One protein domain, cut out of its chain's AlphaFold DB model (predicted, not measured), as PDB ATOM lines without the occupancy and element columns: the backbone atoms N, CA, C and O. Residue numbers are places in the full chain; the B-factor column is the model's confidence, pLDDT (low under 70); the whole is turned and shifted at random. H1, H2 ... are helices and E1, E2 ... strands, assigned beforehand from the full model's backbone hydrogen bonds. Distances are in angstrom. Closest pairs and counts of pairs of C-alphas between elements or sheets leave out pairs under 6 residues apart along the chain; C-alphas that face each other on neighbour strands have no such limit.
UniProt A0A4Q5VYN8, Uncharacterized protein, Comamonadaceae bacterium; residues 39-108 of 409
ATOM      1  N   GLN A  39     134.118  95.415 151.166       85.12
ATOM      2  CA  GLN A  39     133.595  96.560 151.914       85.12
ATOM      3  C   GLN A  39     134.487  96.870 153.124       85.12
ATOM      4  O   GLN A  39     134.977  95.942 153.771       85.12
ATOM      5  N   PRO A  40     134.733  98.149 153.455       84.12
ATOM      6  CA  PRO A  40     135.563  98.506 154.602       84.12
ATOM      7  C   PRO A  40     134.927  98.040 155.921       84.12
ATOM      8  O   PRO A  40     133.703  97.927 156.035       84.12
ATOM      9  N   ALA A  41     135.761  97.805 156.936       79.88
ATOM     10  CA  ALA A  41     135.274  97.667 158.304       79.88
ATOM     11  C   ALA A  41     134.616  98.986 158.753       79.88
ATOM     12  O   ALA A  41     135.106 100.077 158.461       79.88
ATOM     13  N   GLY A  42     133.477  98.886 159.435       74.75
ATOM     14  CA  GLY A  42     132.764 100.024 160.011       74.75
ATOM     15  C   GLY A  42     133.160 100.269 161.470       74.75
ATOM     16  O   GLY A  42     133.682  99.367 162.121       74.75
ATOM     17  N   PRO A  43     132.846 101.447 162.040       68.62
ATOM     18  CA  PRO A  43     133.216 101.800 163.417       68.62
ATOM     19  C   PRO A  43     132.550 100.924 164.495       68.62
ATOM     20  O   PRO A  43     133.020 100.896 165.628       68.62
ATOM     21  N   ASN A  44     131.476 100.207 164.148       71.75
ATOM     22  CA  ASN A  44     130.797  99.252 165.031       71.75
ATOM     23  C   ASN A  44     131.383  97.829 164.950       71.75
ATOM     24  O   ASN A  44     130.951  96.956 165.699       71.75
ATOM     25  N   ASP A  45     132.322  97.574 164.035       74.00
ATOM     26  CA  ASP A  45     132.978  96.276 163.923       74.00
ATOM     27  C   ASP A  45     134.131  96.173 164.937       74.00
ATOM     28  O   ASP A  45     134.873  97.132 165.163       74.00
ATOM     29  N   ALA A  46     134.342  94.989 165.520       61.81
ATOM     30  CA  ALA A  46     135.462  94.768 166.437       61.81
ATOM     31  C   ALA A  46     136.810  95.086 165.755       61.81
ATOM     32  O   ALA A  46     137.001  94.761 164.582       61.81
ATOM     33  N   HIS A  47     137.743  95.714 166.475       59.75
ATOM     34  CA  HIS A  47     139.082  96.063 165.969       59.75
ATOM     35  C   HIS A  47     139.096  96.830 164.627       59.75
ATOM     36  O   HIS A  47     140.015  96.658 163.833       59.75
ATOM     37  N   ALA A  48     138.103  97.693 164.362       56.62
ATOM     38  CA  ALA A  48     137.946  98.410 163.086       56.62
ATOM     39  C   ALA A  48     139.189  99.179 162.578       56.62
ATOM     40  O   ALA A  48     139.285  99.424 161.380       56.62
ATOM     41  N   VAL A  49     140.124  99.546 163.463       50.22
ATOM     42  CA  VAL A  49     141.376 100.252 163.125       50.22
ATOM     43  C   VAL A  49     142.376  99.350 162.385       50.22
ATOM     44  O   VAL A  49     143.035  99.815 161.461       50.22
ATOM     45  N   ASP A  50     142.439  98.064 162.745       55.38
ATOM     46  CA  ASP A  50     143.422  97.093 162.225       55.38
ATOM     47  C   ASP A  50     142.764  95.960 161.408       55.38
ATOM     48  O   ASP A  50     143.431  95.043 160.921       55.38
ATOM     49  N   ALA A  51     141.435  95.974 161.288       58.56
ATOM     50  CA  ALA A  51     140.675  94.893 160.678       58.56
ATOM     51  C   ALA A  51     140.726  94.906 159.146       58.56
ATOM     52  O   ALA A  51     140.582  95.940 158.492       58.56
ATOM     53  N   THR A  52     140.832  93.711 158.558       69.25
ATOM     54  CA  THR A  52     140.746  93.557 157.101       69.25
ATOM     55  C   THR A  52     139.338  93.891 156.570       69.25
ATOM     56  O   THR A  52     138.352  93.729 157.299       69.25
ATOM     57  N   PRO A  53     139.213  94.332 155.300       82.00
ATOM     58  CA  PRO A  53     137.917  94.543 154.662       82.00
ATOM     59  C   PRO A  53     137.044  93.283 154.671       82.00
ATOM     60  O   PRO A  53     137.522  92.169 154.437       82.00
ATOM     61  N   TRP A  54     135.740  93.477 154.857       86.19
ATOM     62  CA  TRP A  54     134.737  92.446 154.632       86.19
ATOM     63  C   TRP A  54     134.748  92.026 153.165       86.19
ATOM     64  O   TRP A  54     134.574  92.852 152.274       86.19
ATOM     65  N   THR A  55     134.920  90.733 152.909       85.69
ATOM     66  CA  THR A  55     134.865  90.133 151.574       85.69
ATOM     67  C   THR A  55     133.642  89.227 151.483       85.69
ATOM     68  O   THR A  55     133.413  88.406 152.375       85.69
ATOM     69  N   ARG A  56     132.851  89.358 150.413       82.94
ATOM     70  CA  ARG A  56     131.698  88.485 150.158       82.94
ATOM     71  C   ARG A  56     132.131  87.252 149.378       82.94
ATOM     72  O   ARG A  56     132.664  87.363 148.275       82.94
ATOM     73  N   ASP A  57     131.865  86.080 149.931       76.44
ATOM     74  CA  ASP A  57     132.091  84.811 149.250       76.44
ATOM     75  C   ASP A  57     131.048  84.623 148.120       76.44
ATOM     76  O   ASP A  57     129.843  84.746 148.371       76.44
ATOM     77  N   PRO A  58     131.461  84.339 146.870       66.62
ATOM     78  CA  PRO A  58     130.545  84.256 145.728       66.62
ATOM     79  C   PRO A  58     129.702  82.969 145.696       66.62
ATOM     80  O   PRO A  58     128.711  82.913 144.968       66.62
ATOM     81  N   ALA A  59     130.073  81.932 146.452       69.06
ATOM     82  CA  ALA A  59     129.359  80.659 146.508       69.06
ATOM     83  C   ALA A  59     128.345  80.615 147.663       69.06
ATOM     84  O   ALA A  59     127.229  80.128 147.488       69.06
ATOM     85  N   THR A  60     128.716  81.136 148.834       75.38
ATOM     86  CA  THR A  60     127.896  81.111 150.060       75.38
ATOM     87  C   THR A  60     127.147  82.419 150.324       75.38
ATOM     88  O   THR A  60     126.254  82.447 151.175       75.38
ATOM     89  N   ARG A  61     127.500  83.502 149.612       77.19
ATOM     90  CA  ARG A  61     127.020  84.882 149.825       77.19
ATOM     91  C   ARG A  61     127.284  85.434 151.233       77.19
ATOM     92  O   ARG A  61     126.740  86.480 151.580       77.19
ATOM     93  N   GLN A  62     128.105  84.762 152.043       84.06
ATOM     94  CA  GLN A  62     128.476  85.241 153.371       84.06
ATOM     95  C   GLN A  62     129.544  86.325 153.276       84.06
ATOM     96  O   GLN A  62     130.484  86.226 152.483       84.06
ATOM     97  N   TRP A  63     129.405  87.348 154.111       86.31
ATOM     98  CA  TRP A  63     130.457  88.324 154.342       86.31
ATOM     99  C   TRP A  63     131.380  87.812 155.439       86.31
ATOM    100  O   TRP A  63     130.934  87.513 156.547       86.31
ATOM    101  N   SER A  64     132.671  87.741 155.133       85.50
ATOM    102  CA  SER A  64     133.700  87.328 156.081       85.50
ATOM    103  C   SER A  64     134.890  88.277 156.058       85.50
ATOM    104  O   SER A  64     135.163  88.921 155.043       85.50
ATOM    105  N   ARG A  65     135.603  88.374 157.176       84.50
ATOM    106  CA  ARG A  65     136.879  89.094 157.270       84.50
ATOM    107  C   ARG A  65     137.844  88.340 158.172       84.50
ATOM    108  O   ARG A  65     137.423  87.549 159.011       84.50
ATOM    109  N   TYR A  66     139.133  88.608 158.024       74.00
ATOM    110  CA  TYR A  66     140.144  88.124 158.957       74.00
ATOM    111  C   TYR A  66     140.417  89.191 160.019       74.00
ATOM    112  O   TYR A  66     140.748  90.334 159.685       74.00
ATOM    113  N   VAL A  67     140.286  88.817 161.289       74.62
ATOM    114  CA  VAL A  67     140.645  89.657 162.436       74.62
ATOM    115  C   VAL A  67     141.855  89.025 163.109       74.62
ATOM    116  O   VAL A  67     141.758  87.936 163.679       74.62
ATOM    117  N   ALA A  68     143.006  89.690 163.009       67.12
ATOM    118  CA  ALA A  68     144.212  89.289 163.725       67.12
ATOM    119  C   ALA A  68     144.024  89.497 165.236       67.12
ATOM    120  O   ALA A  68     143.420  90.484 165.655       67.12
ATOM    121  N   ASP A  69     144.561  88.593 166.057       67.06
ATOM    122  CA  ASP A  69     144.691  88.828 167.495       67.06
ATOM    123  C   ASP A  69     145.752  89.926 167.704       67.06
ATOM    124  O   ASP A  69     146.922  89.691 167.380       67.06
ATOM    125  N   PRO A  70     145.394  91.118 168.221       61.28
ATOM    126  CA  PRO A  70     146.340  92.225 168.357       61.28
ATOM    127  C   PRO A  70     147.491  91.883 169.313       61.28
ATOM    128  O   PRO A  70     148.611  92.360 169.131       61.28
ATOM    129  N   THR A  71     147.250  91.006 170.290       61.88
ATOM    130  CA  THR A  71     148.254  90.548 171.257       61.88
ATOM    131  C   THR A  71     149.310  89.689 170.572       61.88
ATOM    132  O   THR A  71     150.505  89.875 170.786       61.88
ATOM    133  N   GLN A  72     148.884  88.752 169.720       57.41
ATOM    134  CA  GLN A  72     149.804  87.840 169.034       57.41
ATOM    135  C   GLN A  72     150.454  88.483 167.802       57.41
ATOM    136  O   GLN A  72     151.631  88.231 167.536       57.41
ATOM    137  N   ALA A  73     149.756  89.401 167.125       58.06
ATOM    138  CA  ALA A  73     150.343  90.268 166.107       58.06
ATOM    139  C   ALA A  73     151.492  91.118 166.683       58.06
ATOM    140  O   ALA A  73     152.574  91.148 166.097       58.06
ATOM    141  N   ALA A  74     151.318  91.716 167.871       57.72
ATOM    142  CA  ALA A  74     152.379  92.451 168.567       57.72
ATOM    143  C   ALA A  74     153.575  91.564 168.980       57.72
ATOM    144  O   ALA A  74     154.700  92.052 169.075       57.72
ATOM    145  N   MET A  75     153.359  90.258 169.179       55.75
ATOM    146  CA  MET A  75     154.416  89.266 169.433       55.75
ATOM    147  C   MET A  75     155.031  88.672 168.148       55.75
ATOM    148  O   MET A  75     155.827  87.737 168.226       55.75
ATOM    149  N   GLY A  76     154.684  89.190 166.964       48.25
ATOM    150  CA  GLY A  76     155.232  88.738 165.680       48.25
ATOM    151  C   GLY A  76     154.671  87.406 165.164       48.25
ATOM    152  O   GLY A  76     155.222  86.845 164.219       48.25
ATOM    153  N   ASN A  77     153.579  86.904 165.749       54.59
ATOM    154  CA  ASN A  77     152.894  85.682 165.331       54.59
ATOM    155  C   ASN A  77     151.402  85.980 165.074       54.59
ATOM    156  O   ASN A  77     150.579  85.747 165.956       54.59
ATOM    157  N   PRO A  78     151.022  86.533 163.907       55.94
ATOM    158  CA  PRO A  78     149.670  87.034 163.654       55.94
ATOM    159  C   PRO A  78     148.652  85.906 163.392       55.94
ATOM    160  O   PRO A  78     148.085  85.790 162.302       55.94
ATOM    161  N   THR A  79     148.377  85.086 164.409       58.69
ATOM    162  CA  THR A  79     147.173  84.248 164.433       58.69
ATOM    163  C   THR A  79     145.937  85.134 164.551       58.69
ATOM    164  O   THR A  79     145.976  86.198 165.170       58.69
ATOM    165  N   GLY A  80     144.825  84.683 163.996       68.06
ATOM    166  CA  GLY A  80     143.583  85.432 163.963       68.06
ATOM    167  C   GLY A  80     142.427  84.528 163.591       68.06
ATOM    168  O   GLY A  80     142.620  83.372 163.207       68.06
ATOM    169  N   ASN A  81     141.221  85.065 163.706       73.69
ATOM    170  CA  ASN A  81     139.995  84.338 163.423       73.69
ATOM    171  C   ASN A  81     139.313  84.919 162.185       73.69
ATOM    172  O   ASN A  81     139.300  86.134 161.972       73.69
ATOM    173  N   THR A  82     138.707  84.047 161.380       80.62
ATOM    174  CA  THR A  82     137.765  84.482 160.348       80.62
ATOM    175  C   THR A  82     136.442  84.811 161.022       80.62
ATOM    176  O   THR A  82     135.736  83.918 161.492       80.62
ATOM    177  N   GLU A  83     136.099  86.091 161.063       82.94
ATOM    178  CA  GLU A  83     134.797  86.555 161.516       82.94
ATOM    179  C   GLU A  83     133.789  86.440 160.368       82.94
ATOM    180  O   GLU A  83     134.083  86.813 159.230       82.94
ATOM    181  N   GLN A  84     132.600  85.927 160.675       89.31
ATOM    182  CA  GLN A  84     131.449  85.903 159.774       89.31
ATOM    183  C   GLN A  84     130.478  87.000 160.205       89.31
ATOM    184  O   GLN A  84     130.171  87.123 161.393       89.31
ATOM    185  N   ALA A  85     129.986  87.792 159.258       87.50
ATOM    186  CA  ALA A  85     129.048  88.862 159.555       87.50
ATOM    187  C   ALA A  85     127.719  88.294 160.073       87.50
ATOM    188  O   ALA A  85     127.168  87.335 159.526       87.50
ATOM    189  N   SER A  86     127.152  88.929 161.101       86.75
ATOM    190  CA  SER A  86     125.788  88.616 161.539       86.75
ATOM    191  C   SER A  86     124.779  88.875 160.403       86.75
ATOM    192  O   SER A  86     125.057  89.678 159.509       86.75
ATOM    193  N   PRO A  87     123.573  88.274 160.416       86.00
ATOM    194  CA  PRO A  87     122.577  88.511 159.367       86.00
ATOM    195  C   PRO A  87     122.218  89.993 159.175       86.00
ATOM    196  O   PRO A  87     122.027  90.441 158.046       86.00
ATOM    197  N   GLN A  88     122.182  90.771 160.266       86.75
ATOM    198  CA  GLN A  88     121.990  92.222 160.203       86.75
ATOM    199  C   GLN A  88     123.185  92.911 159.531       86.75
ATOM    200  O   GLN A  88     122.991  93.713 158.619       86.75
ATOM    201  N   ARG A  89     124.417  92.571 159.935       89.25
ATOM    202  CA  ARG A  89     125.628  93.187 159.383       89.25
ATOM    203  C   ARG A  89     125.818  92.848 157.903       89.25
ATOM    204  O   ARG A  89     126.133  93.732 157.116       89.25
ATOM    205  N   SER A  90     125.510  91.617 157.497       87.38
ATOM    206  CA  SER A  90     125.467  91.201 156.090       87.38
ATOM    207  C   SER A  90     124.505  92.053 155.255       87.38
ATOM    208  O   SER A  90     124.861  92.465 154.157       87.38
ATOM    209  N   ALA A  91     123.322  92.394 155.781       83.62
ATOM    210  CA  ALA A  91     122.368  93.261 155.079       83.62
ATOM    211  C   ALA A  91     122.845  94.727 154.961       83.62
ATOM    212  O   ALA A  91     122.480  95.425 154.011       83.62
ATOM    213  N   GLU A  92     123.662  95.208 155.901       85.81
ATOM    214  CA  GLU A  92     124.327  96.514 155.804       85.81
ATOM    215  C   GLU A  92     125.443  96.499 154.747       85.81
ATOM    216  O   GLU A  92     125.514  97.409 153.921       85.81
ATOM    217  N   LEU A  93     126.268  95.447 154.728       87.12
ATOM    218  CA  LEU A  93     127.354  95.261 153.761       87.12
ATOM    219  C   LEU A  93     126.823  95.039 152.334       87.12
ATOM    220  O   LEU A  93     127.347  95.633 151.394       87.12
ATOM    221  N   ASP A  94     125.728  94.292 152.159       82.56
ATOM    222  CA  ASP A  94     125.030  94.158 150.872       82.56
ATOM    223  C   ASP A  94     124.499  95.517 150.368       82.56
ATOM    224  O   ASP A  94     124.578  95.810 149.173       82.56
ATOM    225  N   ARG A  95     124.005  96.393 151.260       84.00
ATOM    226  CA  ARG A  95     123.586  97.760 150.891       84.00
ATOM    227  C   ARG A  95     124.782  98.638 150.499       84.00
ATOM    228  O   ARG A  95     124.676  99.415 149.553       84.00
ATOM    229  N   ALA A  96     125.921  98.498 151.177       83.94
ATOM    230  CA  ALA A  96     127.157  99.200 150.823       83.94
ATOM    231  C   ALA A  96     127.742  98.707 149.480       83.94
ATOM    232  O   ALA A  96     128.181  99.511 148.651       83.94
ATOM    233  N   ALA A  97     127.640  97.405 149.197       80.50
ATOM    234  CA  ALA A  97     127.967  96.819 147.899       80.50
ATOM    235  C   ALA A  97     127.076  97.376 146.778       80.50
ATOM    236  O   ALA A  97     127.587  97.783 145.737       80.50
ATOM    237  N   GLN A  98     125.762  97.486 147.006       76.38
ATOM    238  CA  GLN A  98     124.825  98.120 146.065       76.38
ATOM    239  C   GLN A  98     125.150  99.600 145.821       76.38
ATOM    240  O   GLN A  98     125.130 100.043 144.675       76.38
ATOM    241  N   ALA A  99     125.520 100.358 146.858       78.31
ATOM    242  CA  ALA A  99     125.979 101.740 146.701       78.31
ATOM    243  C   ALA A  99     127.288 101.828 145.889       78.31
ATOM    244  O   ALA A  99     127.442 102.721 145.059       78.31
ATOM    245  N   THR A 100     128.201 100.866 146.068       77.75
ATOM    246  CA  THR A 100     129.441 100.767 145.277       77.75
ATOM    247  C   THR A 100     129.142 100.460 143.803       77.75
ATOM    248  O   THR A 100     129.717 101.089 142.919       77.75
ATOM    249  N   ILE A 101     128.202  99.549 143.528       75.44
ATOM    250  CA  ILE A 101     127.709  99.246 142.173       75.44
ATOM    251  C   ILE A 101     127.106 100.499 141.528       75.44
ATOM    252  O   ILE A 101     127.498 100.856 140.421       75.44
ATOM    253  N   ALA A 102     126.201 101.193 142.225       73.00
ATOM    254  CA  ALA A 102     125.560 102.405 141.718       73.00
ATOM    255  C   ALA A 102     126.589 103.504 141.400       73.00
ATOM    256  O   ALA A 102     126.567 104.054 140.303       73.00
ATOM    257  N   HIS A 103     127.546 103.745 142.304       77.88
ATOM    258  CA  HIS A 103     128.658 104.670 142.074       77.88
ATOM    259  C   HIS A 103     129.492 104.270 140.848       77.88
ATOM    260  O   HIS A 103     129.826 105.129 140.036       77.88
ATOM    261  N   ASN A 104     129.844 102.988 140.696       80.19
ATOM    262  CA  ASN A 104     130.604 102.512 139.537       80.19
ATOM    263  C   ASN A 104     129.841 102.736 138.229       80.19
ATOM    264  O   ASN A 104     130.425 103.242 137.279       80.19
ATOM    265  N   ILE A 105     128.549 102.396 138.179       75.56
ATOM    266  CA  ILE A 105     127.701 102.623 137.002       75.56
ATOM    267  C   ILE A 105     127.654 104.121 136.686       75.56
ATOM    268  O   ILE A 105     127.940 104.517 135.557       75.56
ATOM    269  N   GLU A 106     127.382 104.958 137.688       75.44
ATOM    270  CA  GLU A 106     127.297 106.410 137.541       75.44
ATOM    271  C   GLU A 106     128.601 107.025 137.008       75.44
ATOM    272  O   GLU A 106     128.557 107.855 136.100       75.44
ATOM    273  N   HIS A 107     129.760 106.606 137.515       77.56
ATOM    274  CA  HIS A 107     131.055 107.192 137.152       77.56
ATOM    275  C   HIS A 107     131.761 106.465 135.994       77.56
ATOM    276  O   HIS A 107     132.793 106.934 135.522       77.56
ATOM    277  N   SER A 108     131.208 105.350 135.504       77.25
ATOM    278  CA  SER A 108     131.741 104.628 134.343       77.25
ATOM    279  C   SER A 108     131.691 105.465 133.061       77.25
ATOM    280  O   SER A 108     130.839 106.343 132.898       77.25
TER     281      SER A 108
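AT A GLANCE: This is residues 39 to 108 of the 409 residues of an uncharacterized protein of Comamonadaceae bacterium (UniProt A0A4Q5VYN8). A small three-stranded antiparallel sheet has the long helix H2 crossing one of its faces, with residues 101 to 108 sticking out beyond the body. The short helix H1 sits at the far tip, between E2 and E3. The printed part has 70 residues, with E1, E2, H1, E3 and H2 along the chain and the sheet order E1, E2, E3; its class is mixed, helices and strands. It is loose, with a radius of gyration of the C-alphas of 14.0 A, and elongated, spanning 45 by 25 by 22 A.

IN THESE COORDINATES: E2, residues 63 to 68, is 16.7 A long. E1, residues 54 to 56, begins at C-alpha 54 (134.737, 92.446, 154.632) and is 6.7 A long. E3, residues 80 to 84, is 12.8 A long. H1, residues 70 to 74, is 6.0 A long. H2, residues 87 to 107, is 30.2 A long and ends at C-alpha 107 (131.055, 107.192, 137.152).

HOW THE PARTS SIT: E1 and E2 form a hairpin at 144 degrees, with N 55 and O 64 2.8 A apart, within hydrogen-bond range. E2 and E3 are antiparallel at 161 degrees, with N 83 and O 65 2.8 A apart, also within range. The pairing is staggered: E2 pairs with E1 over residues 63 to 64 and with E3 over 64 to 68. H2 is on one face of the sheet, making two layers, a helix over a sheet; its height over the sheet is 10.1 A, from a local plane fitted to just 6 C-alphas. It lies over E1 and E2, across the strands, at 81 degrees to E1 on the local plane. The closest C-alphas of E2 and H2, those of Trp 63 and Ser 90, are 6.0 A apart. H1 is not on the sheet, and H1 and H2 are apart. In H1 and H2 every O i to N i+4 pair is within hydrogen-bond range.

THE WHOLE: The C-alphas farthest apart, those of Met 75 and Glu 106, are 45.2 A apart. The printed part has no cut, and no link between named elements is long. Residues 39 to 53 hold no named element. The pLDDT is under 70 at residue 43 and residues 46 to 52, 58 to 59 and 68 to 80.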